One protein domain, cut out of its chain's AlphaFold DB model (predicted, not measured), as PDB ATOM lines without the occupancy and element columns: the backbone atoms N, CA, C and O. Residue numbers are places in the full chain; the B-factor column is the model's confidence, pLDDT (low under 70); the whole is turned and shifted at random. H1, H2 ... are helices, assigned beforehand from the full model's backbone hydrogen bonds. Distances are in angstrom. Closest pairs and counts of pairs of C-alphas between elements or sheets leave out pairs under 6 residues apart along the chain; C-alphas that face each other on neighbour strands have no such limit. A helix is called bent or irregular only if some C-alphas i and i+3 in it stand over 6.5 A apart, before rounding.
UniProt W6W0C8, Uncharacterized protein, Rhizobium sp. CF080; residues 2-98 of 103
ATOM      1  N   GLY A   2     190.705 116.745 165.009       52.91
ATOM      2  CA  GLY A   2     189.404 116.175 164.590       52.91
ATOM      3  C   GLY A   2     188.214 117.127 164.337       52.91
ATOM      4  O   GLY A   2     187.367 116.796 163.524       52.91
ATOM      5  N   ARG A   3     188.128 118.311 164.973       53.06
ATOM      6  CA  ARG A   3     186.954 119.218 164.829       53.06
ATOM      7  C   ARG A   3     187.007 120.176 163.631       53.06
ATOM      8  O   ARG A   3     186.001 120.787 163.289       53.06
ATOM      9  N   LEU A   4     188.186 120.359 163.035       53.41
ATOM     10  CA  LEU A   4     188.379 121.272 161.900       53.41
ATOM     11  C   LEU A   4     187.977 120.594 160.586       53.41
ATOM     12  O   LEU A   4     187.191 121.163 159.834       53.41
ATOM     13  N   ALA A   5     188.384 119.333 160.407       61.84
ATOM     14  CA  ALA A   5     187.985 118.516 159.268       61.84
ATOM     15  C   ALA A   5     186.457 118.359 159.180       61.84
ATOM     16  O   ALA A   5     185.883 118.480 158.106       61.84
ATOM     17  N   THR A   6     185.761 118.151 160.302       69.00
ATOM     18  CA  THR A   6     184.299 117.962 160.300       69.00
ATOM     19  C   THR A   6     183.532 119.170 159.768       69.00
ATOM     20  O   THR A   6     182.519 118.995 159.101       69.00
ATOM     21  N   ALA A   7     184.008 120.391 160.035       76.38
ATOM     22  CA  ALA A   7     183.362 121.606 159.540       76.38
ATOM     23  C   ALA A   7     183.566 121.782 158.027       76.38
ATOM     24  O   ALA A   7     182.647 122.185 157.323       76.38
ATOM     25  N   GLU A   8     184.753 121.444 157.523       78.06
ATOM     26  CA  GLU A   8     185.077 121.483 156.093       78.06
ATOM     27  C   GLU A   8     184.289 120.412 155.327       78.06
ATOM     28  O   GLU A   8     183.684 120.719 154.304       78.06
ATOM     29  N   TRP A   9     184.188 119.194 155.868       80.31
ATOM     30  CA  TRP A   9     183.358 118.122 155.308       80.31
ATOM     31  C   TRP A   9     181.870 118.470 155.296       80.31
ATOM     32  O   TRP A   9     181.203 118.246 154.288       80.31
ATOM     33  N   ALA A  10     181.349 119.060 156.376       84.81
ATOM     34  CA  ALA A  10     179.974 119.549 156.407       84.81
ATOM     35  C   ALA A  10     179.751 120.641 155.351       84.81
ATOM     36  O   ALA A  10     178.733 120.639 154.665       84.81
ATOM     37  N   HIS A  11     180.723 121.537 155.167       84.44
ATOM     38  CA  HIS A  11     180.646 122.587 154.158       84.44
ATOM     39  C   HIS A  11     180.641 122.010 152.736       84.44
ATOM     40  O   HIS A  11     179.808 122.406 151.924       84.44
ATOM     41  N   ILE A  12     181.500 121.027 152.450       85.06
ATOM     42  CA  ILE A  12     181.499 120.290 151.176       85.06
ATOM     43  C   ILE A  12     180.150 119.599 150.953       85.06
ATOM     44  O   ILE A  12     179.599 119.691 149.860       85.06
ATOM     45  N   ALA A  13     179.588 118.949 151.976       88.12
ATOM     46  CA  ALA A  13     178.293 118.277 151.878       88.12
ATOM     47  C   ALA A  13     177.145 119.259 151.589       88.12
ATOM     48  O   ALA A  13     176.286 118.964 150.762       88.12
ATOM     49  N   VAL A  14     177.156 120.442 152.215       88.69
ATOM     50  CA  VAL A  14     176.196 121.517 151.921       88.69
ATOM     51  C   VAL A  14     176.316 121.956 150.464       88.69
ATOM     52  O   VAL A  14     175.304 122.026 149.772       88.69
ATOM     53  N   TRP A  15     177.530 122.193 149.964       89.88
ATOM     54  CA  TRP A  15     177.727 122.551 148.558       89.88
ATOM     55  C   TRP A  15     177.290 121.442 147.608       89.88
ATOM     56  O   TRP A  15     176.623 121.730 146.623       89.88
ATOM     57  N   LEU A  16     177.577 120.178 147.917       87.69
ATOM     58  CA  LEU A  16     177.112 119.046 147.118       87.69
ATOM     59  C   LEU A  16     175.579 118.997 147.051       87.69
ATOM     60  O   LEU A  16     175.012 118.832 145.973       87.69
ATOM     61  N   ALA A  17     174.900 119.191 148.185       87.69
ATOM     62  CA  ALA A  17     173.442 119.253 148.235       87.69
ATOM     63  C   ALA A  17     172.896 120.426 147.407       87.69
ATOM     64  O   ALA A  17     171.925 120.255 146.672       87.69
ATOM     65  N   LEU A  18     173.545 121.593 147.466       85.69
ATOM     66  CA  LEU A  18     173.188 122.761 146.658       85.69
ATOM     67  C   LEU A  18     173.403 122.526 145.157       85.69
ATOM     68  O   LEU A  18     172.568 122.952 144.366       85.69
ATOM     69  N   VAL A  19     174.463 121.819 144.760       85.62
ATOM     70  CA  VAL A  19     174.733 121.438 143.361       85.62
ATOM     71  C   VAL A  19     173.639 120.507 142.833       85.62
ATOM     72  O   VAL A  19     173.112 120.719 141.742       85.62
ATOM     73  N   LEU A  20     173.257 119.497 143.617       84.62
ATOM     74  CA  LEU A  20     172.172 118.581 143.254       84.62
ATOM     75  C   LEU A  20     170.825 119.308 143.183       84.62
ATOM     76  O   LEU A  20     170.059 119.098 142.242       84.62
ATOM     77  N   ALA A  21     170.555 120.196 144.140       82.75
ATOM     78  CA  ALA A  21     169.364 121.034 144.128       82.75
ATOM     79  C   ALA A  21     169.344 121.959 142.904       82.75
ATOM     80  O   ALA A  21     168.311 122.066 142.250       82.75
ATOM     81  N   ALA A  22     170.472 122.578 142.549       77.62
ATOM     82  CA  ALA A  22     170.622 123.396 141.349       77.62
ATOM     83  C   ALA A  22     170.290 122.607 140.073       77.62
ATOM     84  O   ALA A  22     169.489 123.071 139.266       77.62
ATOM     85  N   TYR A  23     170.833 121.394 139.925       80.75
ATOM     86  CA  TYR A  23     170.517 120.518 138.794       80.75
ATOM     87  C   TYR A  23     169.016 120.201 138.714       80.75
ATOM     88  O   TYR A  23     168.394 120.377 137.668       80.75
ATOM     89  N   ALA A  24     168.427 119.769 139.835       79.19
ATOM     90  CA  ALA A  24     167.038 119.320 139.902       79.19
ATOM     91  C   ALA A  24     166.015 120.455 139.731       79.19
ATOM     92  O   ALA A  24     164.937 120.229 139.187       79.19
ATOM     93  N   THR A  25     166.329 121.663 140.202       73.25
ATOM     94  CA  THR A  25     165.393 122.802 140.195       73.25
ATOM     95  C   THR A  25     165.481 123.652 138.937       73.25
ATOM     96  O   THR A  25     164.463 124.209 138.528       73.25
ATOM     97  N   ALA A  26     166.648 123.718 138.291       65.62
ATOM     98  CA  ALA A  26     166.815 124.496 137.069       65.62
ATOM     99  C   ALA A  26     166.014 123.919 135.889       65.62
ATOM    100  O   ALA A  26     165.466 124.697 135.117       65.62
ATOM    101  N   GLY A  27     165.860 122.589 135.809       62.22
ATOM    102  CA  GLY A  27     165.058 121.882 134.793       62.22
ATOM    103  C   GLY A  27     163.600 122.361 134.677       62.22
ATOM    104  O   GLY A  27     163.205 122.886 133.638       62.22
ATOM    105  N   PRO A  28     162.775 122.166 135.720       60.62
ATOM    106  CA  PRO A  28     161.340 122.449 135.663       60.62
ATOM    107  C   PRO A  28     160.952 123.913 135.931       60.62
ATOM    108  O   PRO A  28     159.831 124.300 135.605       60.62
ATOM    109  N   TYR A  29     161.837 124.737 136.505       58.62
ATOM    110  CA  TYR A  29     161.523 126.114 136.912       58.62
ATOM    111  C   TYR A  29     162.580 127.097 136.404       58.62
ATOM    112  O   TYR A  29     163.358 127.642 137.183       58.62
ATOM    113  N   THR A  30     162.568 127.368 135.098       57.28
ATOM    114  CA  THR A  30     163.525 128.249 134.397       57.28
ATOM    115  C   THR A  30     163.762 129.611 135.074       57.28
ATOM    116  O   THR A  30     164.876 130.130 135.017       57.28
ATOM    117  N   PHE A  31     162.770 130.159 135.791       51.12
ATOM    118  CA  PHE A  31     162.876 131.420 136.543       51.12
ATOM    119  C   PHE A  31     163.348 131.275 138.003       51.12
ATOM    120  O   PHE A  31     163.893 132.223 138.567       51.12
ATOM    121  N   ALA A  32     163.177 130.107 138.633       51.09
ATOM    122  CA  ALA A  32     163.607 129.880 140.017       51.09
ATOM    123  C   ALA A  32     165.123 129.640 140.129       51.09
ATOM    124  O   ALA A  32     165.684 129.743 141.213       51.09
ATOM    125  N   SER A  33     165.803 129.359 139.019       56.50
ATOM    126  CA  SER A  33     167.214 128.952 138.944       56.50
ATOM    127  C   SER A  33     168.249 130.081 139.047       56.50
ATOM    128  O   SER A  33     169.450 129.819 139.089       56.50
ATOM    129  N   CYS A  34     167.831 131.346 139.111       68.25
ATOM    130  CA  CYS A  34     168.767 132.472 139.029       68.25
ATOM    131  C   CYS A  34     169.512 132.792 140.324       68.25
ATOM    132  O   CYS A  34     170.501 133.521 140.284       68.25
ATOM    133  N   TRP A  35     169.123 132.199 141.457       69.94
ATOM    134  CA  TRP A  35     169.861 132.321 142.723       69.94
ATOM    135  C   TRP A  35     171.317 131.849 142.620       69.94
ATOM    136  O   TRP A  35     172.169 132.307 143.371       69.94
ATOM    137  N   ILE A  36     171.611 130.988 141.646       67.88
ATOM    138  CA  ILE A  36     172.941 130.448 141.363       67.88
ATOM    139  C   ILE A  36     173.810 131.475 140.625       67.88
ATOM    140  O   ILE A  36     175.025 131.528 140.811       67.88
ATOM    141  N   VAL A  37     173.182 132.314 139.796       66.31
ATOM    142  CA  VAL A  37     173.847 133.334 138.972       66.31
ATOM    143  C   VAL A  37     173.840 134.700 139.658       66.31
ATOM    144  O   VAL A  37     174.713 135.514 139.392       66.31
ATOM    145  N   LEU A  38     172.916 134.951 140.588       70.25
ATOM    146  CA  LEU A  38     172.826 136.179 141.389       70.25
ATOM    147  C   LEU A  38     174.175 136.609 142.008       70.25
ATOM    148  O   LEU A  38     174.549 137.774 141.845       70.25
ATOM    149  N   PRO A  39     174.972 135.702 142.615       65.12
ATOM    150  CA  PRO A  39     176.285 136.051 143.152       65.12
ATOM    151  C   PRO A  39     177.292 136.499 142.081       65.12
ATOM    152  O   PRO A  39     178.223 137.248 142.370       65.12
ATOM    153  N   LEU A  40     177.109 136.035 140.841       65.50
ATOM    154  CA  LEU A  40     177.963 136.317 139.684       65.50
ATOM    155  C   LEU A  40     177.475 137.526 138.865       65.50
ATOM    156  O   LEU A  40     178.278 138.152 138.174       65.50
ATOM    157  N   LEU A  41     176.184 137.857 138.946       66.00
ATOM    158  CA  LEU A  41     175.552 139.021 138.316       66.00
ATOM    159  C   LEU A  41     175.911 140.322 139.037       66.00
ATOM    160  O   LEU A  41     176.060 141.367 138.404       66.00
ATOM    161  N   MET A  42     176.117 140.263 140.353       75.31
ATOM    162  CA  MET A  42     176.633 141.399 141.108       75.31
ATOM    163  C   MET A  42     178.128 141.574 140.819       75.31
ATOM    164  O   MET A  42     178.974 140.894 141.397       75.31
ATOM    165  N   TRP A  43     178.465 142.519 139.936       72.50
ATOM    166  CA  TRP A  43     179.840 142.831 139.521       72.50
ATOM    167  C   TRP A  43     180.871 142.908 140.670       72.50
ATOM    168  O   TRP A  43     181.902 142.234 140.572       72.50
ATOM    169  N   PRO A  44     180.622 143.626 141.790       78.25
ATOM    170  CA  PRO A  44     181.576 143.661 142.901       78.25
ATOM    171  C   PRO A  44     181.746 142.296 143.580       78.25
ATOM    172  O   PRO A  44     182.859 141.917 143.943       78.25
ATOM    173  N   LEU A  45     180.666 141.525 143.713       77.69
ATOM    174  CA  LEU A  45     180.699 140.215 144.356       77.69
ATOM    175  C   LEU A  45     181.452 139.195 143.496       77.69
ATOM    176  O   LEU A  45     182.292 138.460 144.013       77.69
ATOM    177  N   LYS A  46     181.248 139.221 142.175       79.69
ATOM    178  CA  LYS A  46     182.011 138.411 141.218       79.69
ATOM    179  C   LYS A  46     183.517 138.662 141.334       79.69
ATOM    180  O   LYS A  46     184.292 137.708 141.354       79.69
ATOM    181  N   LEU A  47     183.942 139.924 141.419       81.81
ATOM    182  CA  LEU A  47     185.359 140.270 141.575       81.81
ATOM    183  C   LEU A  47     185.932 139.743 142.891       81.81
ATOM    184  O   LEU A  47     187.015 139.160 142.887       81.81
ATOM    185  N   ILE A  48     185.193 139.891 143.992       85.25
ATOM    186  CA  ILE A  48     185.595 139.366 145.302       85.25
ATOM    187  C   ILE A  48     185.731 137.842 145.247       85.25
ATOM    188  O   ILE A  48     186.726 137.307 145.726       85.25
ATOM    189  N   LEU A  49     184.782 137.142 144.624       82.69
ATOM    190  CA  LEU A  49     184.817 135.686 144.483       82.69
ATOM    191  C   LEU A  49     185.998 135.212 143.627       82.69
ATOM    192  O   LEU A  49     186.674 134.255 144.004       82.69
ATOM    193  N   MET A  50     186.295 135.893 142.517       83.50
ATOM    194  CA  MET A  50     187.464 135.577 141.684       83.50
ATOM    195  C   MET A  50     188.778 135.842 142.425       83.50
ATOM    196  O   MET A  50     189.690 135.017 142.373       83.50
ATOM    197  N   LEU A  51     188.868 136.955 143.156       86.88
ATOM    198  CA  LEU A  51     190.040 137.279 143.964       86.88
ATOM    199  C   LEU A  51     190.234 136.251 145.085       86.88
ATOM    200  O   LEU A  51     191.345 135.771 145.299       86.88
ATOM    201  N   LEU A  52     189.148 135.866 145.761       87.12
ATOM    202  CA  LEU A  52     189.163 134.847 146.804       87.12
ATOM    203  C   LEU A  52     189.607 133.493 146.245       87.12
ATOM    204  O   LEU A  52     190.430 132.826 146.873       87.12
ATOM    205  N   ALA A  53     189.123 133.105 145.061       86.25
ATOM    206  CA  ALA A  53     189.542 131.882 144.382       86.25
ATOM    207  C   ALA A  53     191.047 131.896 144.082       86.25
ATOM    208  O   ALA A  53     191.758 130.961 144.453       86.25
ATOM    209  N   ALA A  54     191.539 132.976 143.470       86.81
ATOM    210  CA  ALA A  54     192.941 133.118 143.093       86.81
ATOM    211  C   ALA A  54     193.866 133.096 144.318       86.81
ATOM    212  O   ALA A  54     194.811 132.310 144.366       86.81
ATOM    213  N   LEU A  55     193.567 133.903 145.340       87.62
ATOM    214  CA  LEU A  55     194.365 133.966 146.567       87.62
ATOM    215  C   LEU A  55     194.362 132.634 147.316       87.62
ATOM    216  O   LEU A  55     195.408 132.194 147.792       87.62
ATOM    217  N   SER A  56     193.212 131.964 147.389       87.12
ATOM    218  CA  SER A  56     193.109 130.664 148.051       87.12
ATOM    219  C   SER A  56     193.966 129.606 147.362       87.12
ATOM    220  O   SER A  56     194.668 128.848 148.029       87.12
ATOM    221  N   LEU A  57     193.971 129.590 146.029       86.69
ATOM    222  CA  LEU A  57     194.771 128.649 145.252       86.69
ATOM    223  C   LEU A  57     196.272 128.932 145.395       86.69
ATOM    224  O   LEU A  57     197.049 128.008 145.630       86.69
ATOM    225  N   ILE A  58     196.676 130.207 145.349       87.06
ATOM    226  CA  ILE A  58     198.070 130.626 145.567       87.06
ATOM    227  C   ILE A  58     198.559 130.170 146.943       87.06
ATOM    228  O   ILE A  58     199.643 129.598 147.054       87.06
ATOM    229  N   VAL A  59     197.775 130.388 148.000       85.12
ATOM    230  CA  VAL A  59     198.158 129.962 149.352       85.12
ATOM    231  C   VAL A  59     198.302 128.441 149.416       85.12
ATOM    232  O   VAL A  59     199.335 127.959 149.869       85.12
ATOM    233  N   LEU A  60     197.336 127.673 148.903       85.19
ATOM    234  CA  LEU A  60     197.401 126.205 148.942       85.19
ATOM    235  C   LEU A  60     198.605 125.639 148.175       85.19
ATOM    236  O   LEU A  60     199.240 124.701 148.652       85.19
ATOM    237  N   VAL A  61     198.962 126.237 147.034       87.00
ATOM    238  CA  VAL A  61     200.136 125.835 146.239       87.00
ATOM    239  C   VAL A  61     201.451 126.253 146.905       87.00
ATOM    240  O   VAL A  61     202.445 125.541 146.799       87.00
ATOM    241  N   THR A  62     201.487 127.390 147.605       85.50
ATOM    242  CA  THR A  62     202.726 127.929 148.204       85.50
ATOM    243  C   THR A  62     203.044 127.366 149.588       85.50
ATOM    244  O   THR A  62     204.215 127.329 149.969       85.50
ATOM    245  N   VAL A  63     202.048 126.882 150.331       84.75
ATOM    246  CA  VAL A  63     202.206 126.256 151.658       84.75
ATOM    247  C   VAL A  63     203.255 125.135 151.714       84.75
ATOM    248  O   VAL A  63     204.078 125.196 152.633       84.75
ATOM    249  N   PRO A  64     203.326 124.161 150.778       82.06
ATOM    250  CA  PRO A  64     204.377 123.136 150.810       82.06
ATOM    251  C   PRO A  64     205.794 123.714 150.668       82.06
ATOM    252  O   PRO A  64     206.743 123.137 151.190       82.06
ATOM    253  N   PHE A  65     205.946 124.876 150.024       84.88
ATOM    254  CA  PHE A  65     207.237 125.551 149.845       84.88
ATOM    255  C   PHE A  65     207.547 126.568 150.953       84.88
ATOM    256  O   PHE A  65     208.701 126.957 151.138       84.88
ATOM    257  N   ARG A  66     206.532 127.031 151.693       78.44
ATOM    258  CA  ARG A  66     206.661 128.006 152.786       78.44
ATOM    259  C   ARG A  66     205.778 127.615 153.978       78.44
ATOM    260  O   ARG A  66     204.723 128.218 154.185       78.44
ATOM    261  N   PRO A  67     206.236 126.701 154.852       70.88
ATOM    262  CA  PRO A  67     205.443 126.186 155.977       70.88
ATOM    263  C   PRO A  67     205.092 127.237 157.046       70.88
ATOM    264  O   PRO A  67     204.240 126.995 157.895       70.88
ATOM    265  N   ARG A  68     205.690 128.437 157.006       72.12
ATOM    266  CA  ARG A  68     205.285 129.573 157.858       72.12
ATOM    267  C   ARG A  68     203.948 130.207 157.437       72.12
ATOM    268  O   ARG A  68     203.388 130.978 158.205       72.12
ATOM    269  N   ALA A  69     203.420 129.879 156.254       66.25
ATOM    270  CA  ALA A  69     202.138 130.379 155.747       66.25
ATOM    271  C   ALA A  69     200.914 129.561 156.223       66.25
ATOM    272  O   ALA A  69     199.796 129.784 155.759       66.25
ATOM    273  N   THR A  70     201.097 128.628 157.165       75.62
ATOM    274  CA  THR A  70     200.048 127.714 157.657       75.62
ATOM    275  C   THR A  70     198.845 128.414 158.288       75.62
ATOM    276  O   THR A  70     197.747 127.863 158.262       75.62
ATOM    277  N   GLY A  71     199.009 129.646 158.785       79.25
ATOM    278  CA  GLY A  71     197.917 130.439 159.363       79.25
ATOM    279  C   GLY A  71     196.777 130.749 158.385       79.25
ATOM    280  O   GLY A  71     195.633 130.897 158.808       79.25
ATOM    281  N   TYR A  72     197.061 130.786 157.080       82.12
ATOM    282  CA  TYR A  72     196.072 131.118 156.048       82.12
ATOM    283  C   TYR A  72     195.429 129.890 155.397       82.12
ATOM    284  O   TYR A  72     194.402 130.023 154.738       82.12
ATOM    285  N   VAL A  73     195.973 128.689 155.627       83.44
ATOM    286  CA  VAL A  73     195.529 127.441 154.978       83.44
ATOM    287  C   VAL A  73     194.037 127.215 155.165       83.44
ATOM    288  O   VAL A  73     193.336 126.942 154.201       83.44
ATOM    289  N   ARG A  74     193.523 127.388 156.386       83.12
ATOM    290  CA  ARG A  74     192.102 127.160 156.677       83.12
ATOM    291  C   ARG A  74     191.189 128.124 155.915       83.12
ATOM    292  O   ARG A  74     190.165 127.706 155.384       83.12
ATOM    293  N   ALA A  75     191.561 129.403 155.847       84.38
ATOM    294  CA  ALA A  75     190.806 130.401 155.093       84.38
ATOM    295  C   ALA A  75     190.832 130.088 153.590       84.38
ATOM    296  O   ALA A  75     189.813 130.208 152.919       84.38
ATOM    297  N   SER A  76     191.967 129.609 153.078       86.19
ATOM    298  CA  SER A  76     192.128 129.209 151.680       86.19
ATOM    299  C   SER A  76     191.391 127.915 151.326       86.19
ATOM    300  O   SER A  76     190.786 127.824 150.260       86.19
ATOM    301  N   VAL A  77     191.352 126.925 152.220       87.00
ATOM    302  CA  VAL A  77     190.501 125.732 152.057       87.00
ATOM    303  C   VAL A  77     189.027 126.138 152.037       87.00
ATOM    304  O   VAL A  77     188.277 125.732 151.158       87.00
ATOM    305  N   HIS A  78     188.602 127.007 152.954       86.19
ATOM    306  CA  HIS A  78     187.227 127.499 152.962       86.19
ATOM    307  C   HIS A  78     186.882 128.277 151.681       86.19
ATOM    308  O   HIS A  78     185.835 128.037 151.081       86.19
ATOM    309  N   GLY A  79     187.776 129.167 151.242       85.56
ATOM    310  CA  GLY A  79     187.618 129.948 150.018       85.56
ATOM    311  C   GLY A  79     187.547 129.079 148.764       85.56
ATOM    312  O   GLY A  79     186.709 129.334 147.908       85.56
ATOM    313  N   THR A  80     188.355 128.018 148.678       86.62
ATOM    314  CA  THR A  80     188.289 127.054 147.564       86.62
ATOM    315  C   THR A  80     187.011 126.223 147.572       86.62
ATOM    316  O   THR A  80     186.407 126.058 146.518       86.62
ATOM    317  N   ILE A  81     186.555 125.739 148.732       88.31
ATOM    318  CA  ILE A  81     185.274 125.018 148.837       88.31
ATOM    319  C   ILE A  81     184.121 125.916 148.376       88.31
ATOM    320  O   ILE A  81     183.279 125.481 147.594       88.31
ATOM    321  N   LEU A  82     184.106 127.176 148.819       87.19
ATOM    322  CA  LEU A  82     183.073 128.142 148.455       87.19
ATOM    323  C   LEU A  82     183.057 128.424 146.949       87.19
ATOM    324  O   LEU A  82     181.996 128.413 146.330       87.19
ATOM    325  N   THR A  83     184.218 128.662 146.339       85.50
ATOM    326  CA  THR A  83     184.294 129.010 144.913       85.50
ATOM    327  C   THR A  83     184.011 127.811 144.014       85.50
ATOM    328  O   THR A  83     183.286 127.955 143.031       85.50
ATOM    329  N   LEU A  84     184.511 126.622 144.369       85.81
ATOM    330  CA  LEU A  84     184.212 125.380 143.653       85.81
ATOM    331  C   LEU A  84     182.746 124.984 143.785       85.81
ATOM    332  O   LEU A  84     182.144 124.578 142.798       85.81
ATOM    333  N   GLY A  85     182.160 125.125 144.973       86.50
ATOM    334  CA  GLY A  85     180.747 124.847 145.184       86.50
ATOM    335  C   GLY A  85     179.857 125.760 144.344       86.50
ATOM    336  O   GLY A  85     178.957 125.281 143.656       86.50
ATOM    337  N   LEU A  86     180.159 127.061 144.313       83.75
ATOM    338  CA  LEU A  86     179.411 128.034 143.516       83.75
ATOM    339  C   LEU A  86     179.535 127.758 142.010       83.75
ATOM    340  O   LEU A  86     178.538 127.775 141.288       83.75
ATOM    341  N   ALA A  87     180.750 127.450 141.541       83.44
ATOM    342  CA  ALA A  87     180.989 127.037 140.161       83.44
ATOM    343  C   ALA A  87     180.245 125.735 139.827       83.44
ATOM    344  O   ALA A  87     179.625 125.638 138.772       83.44
ATOM    345  N   GLY A  88     180.252 124.761 140.740       84.31
ATOM    346  CA  GLY A  88     179.525 123.503 140.606       84.31
ATOM    347  C   GLY A  88     178.024 123.722 140.450       84.31
ATOM    348  O   GLY A  88     177.420 123.129 139.561       84.31
ATOM    349  N   CYS A  89     177.424 124.614 141.245       82.94
ATOM    350  CA  CYS A  89     176.009 124.954 141.107       82.94
ATOM    351  C   CYS A  89     175.720 125.566 139.731       82.94
ATOM    352  O   CYS A  89     174.730 125.206 139.097       82.94
ATOM    353  N   PHE A  90     176.593 126.458 139.246       79.00
ATOM    354  CA  PHE A  90     176.444 127.083 137.929       79.00
ATOM    355  C   PHE A  90     176.530 126.056 136.797       79.00
ATOM    356  O   PHE A  90     175.661 126.023 135.928       79.00
ATOM    357  N   PHE A  91     177.533 125.175 136.829       80.06
ATOM    358  CA  PHE A  91     177.670 124.098 135.849       80.06
ATOM    359  C   PHE A  91     176.510 123.106 135.906       80.06
ATOM    360  O   PHE A  91     176.045 122.670 134.860       80.06
ATOM    361  N   ALA A  92     176.018 122.770 137.097       82.94
ATOM    362  CA  ALA A  92     174.884 121.870 137.265       82.94
ATOM    363  C   ALA A  92     173.588 122.454 136.691       82.94
ATOM    364  O   ALA A  92     172.864 121.752 135.989       82.94
ATOM    365  N   ALA A  93     173.317 123.740 136.922       76.88
ATOM    366  CA  ALA A  93     172.191 124.417 136.286       76.88
ATOM    367  C   ALA A  93     172.366 124.523 134.764       76.88
ATOM    368  O   ALA A  93     171.427 124.274 134.014       76.88
ATOM    369  N   TYR A  94     173.580 124.827 134.295       76.19
ATOM    370  CA  TYR A  94     173.868 124.854 132.862       76.19
ATOM    371  C   TYR A  94     173.672 123.478 132.210       76.19
ATOM    372  O   TYR A  94     173.151 123.380 131.105       76.19
ATOM    373  N   ALA A  95     174.045 122.401 132.900       81.94
ATOM    374  CA  ALA A  95     173.879 121.042 132.403       81.94
ATOM    375  C   ALA A  95     172.408 120.611 132.303       81.94
ATOM    376  O   ALA A  95     172.090 119.782 131.455       81.94
ATOM    377  N   SER A  96     171.514 121.142 133.145       79.19
ATOM    378  CA  SER A  96     170.105 120.735 133.149       79.19
ATOM    379  C   SER A  96     169.229 121.505 132.158       79.19
ATOM    380  O   SER A  96     168.288 120.916 131.628       79.19
ATOM    381  N   VAL A  97     169.520 122.780 131.875       75.06
ATOM    382  CA  VAL A  97     168.687 123.622 130.979       75.06
ATOM    383  C   VAL A  97     169.453 124.439 129.943       75.06
ATOM    384  O   VAL A  97     168.847 125.191 129.180       75.06
ATOM    385  N   GLY A  98     170.775 124.308 129.872       73.06
ATOM    386  CA  GLY A  98     171.612 125.143 129.016       73.06
ATOM    387  C   GLY A  98     171.796 126.551 129.584       73.06
ATOM    388  O   GLY A  98     171.880 126.755 130.795       73.06
TER     389      GLY A  98
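What this domain is: This is residues 2 to 98 of the 103 residues of an uncharacterized protein of Rhizobium sp. CF080 (UniProt W6W0C8). Three long helices make a flat slab, with the longest, H5, in the middle: H1 runs along one side of it at a shallow tilt, and H4 crosses the other side steeply, running the opposite way. H4 and H5 form a V that is narrow towards residues 63 to 66, and the short helices H2 and H3 bridge its open end, leading from the last residues of H1 to the first of H4. The printed part has 97 residues with five named helices, H1 to H5 in that order along the chain, and no named strand; the class is all helix. The whole is only just loose, close to compact, with a radius of gyration of the C-alphas of 15.4 A, and its C-alphas span 49 by 32 by 17 A.

How they stand to each other: H1, residues 2 to 26, touches H5, residues 67 to 97, and the closest C-alphas are those of Val 19 and Cys 89, 4.4 A apart. These two helices run the same way at a shallow tilt of 17 degrees. H2, residues 32 to 36, touches H1 at residues 22 to 26 alone; the closest C-alphas are those of Ala 26 and Ser 33, 4.9 A apart. H2 also touches H5, at residues 86 to 93 of H5 alone, with the C-alphas of Ile 36 and Phe 90 closest at 5.9 A. H3, residues 38 to 41, and H2 meet only through their link. H3 and H4, residues 43 to 62, only just touch, and only at the corner by their link, with 3 pairs of C-alphas within 8 A; the closest are those of Leu 40 and Lys 46, 4.8 A apart. H4 touches H5, at residues 69 to 83 of H5 alone, and the C-alphas of Ser 56 and Ser 76 come closest at 4.0 A. H4 and H5 run opposite ways at a steep tilt of 50 degrees. H5 is the hub, touching H1, H2 and H4. H1 is apart from both H3 and H4, H2 is apart from H4, and H3 is apart from H5. Every O i to N i+4 pair is within hydrogen-bond range in H4, against 19 of 21 in H1, 22 of 27 in H5 and 0 of 1 in H2, where 0 of 2 O i to N i+3 pairs are within range; H3 is too short for an O i to N i+4 pair, and its one O i to N i+3 pair is within range.

Where its parts are: H1 begins at C-alpha 2, at (189.404, 116.175, 164.590), and is 36.6 A long from first to last C-alpha. H2 is 9.4 A long and irregular, with C-alphas 32 and 35 standing 7.2 A apart. H3 is 5.0 A long. H4 begins at C-alpha 43, at (179.840, 142.831, 139.521), and is 28.7 A long. H5 is 44.5 A long and ends at C-alpha 97, at (168.687, 123.622, 130.979). It has a kink of 49 degrees near residue 74, and it is irregular, with C-alphas 68 and 71 standing 7.6 A apart.

The domain as a whole: The two C-alphas farthest apart are those of Pro 28 and Arg 68, at 49.7 A. The C-alphas of Gly 2 and Gly 98, first and last in the printed part, are 40.8 A apart. The printed part has no cut, and the four links between successive helices are tight. The mean pLDDT of the printed part is 77.9, and the model's confidence is low, under 70, at residues 2 to 6, 26 to 37, 39 to 41 and 69.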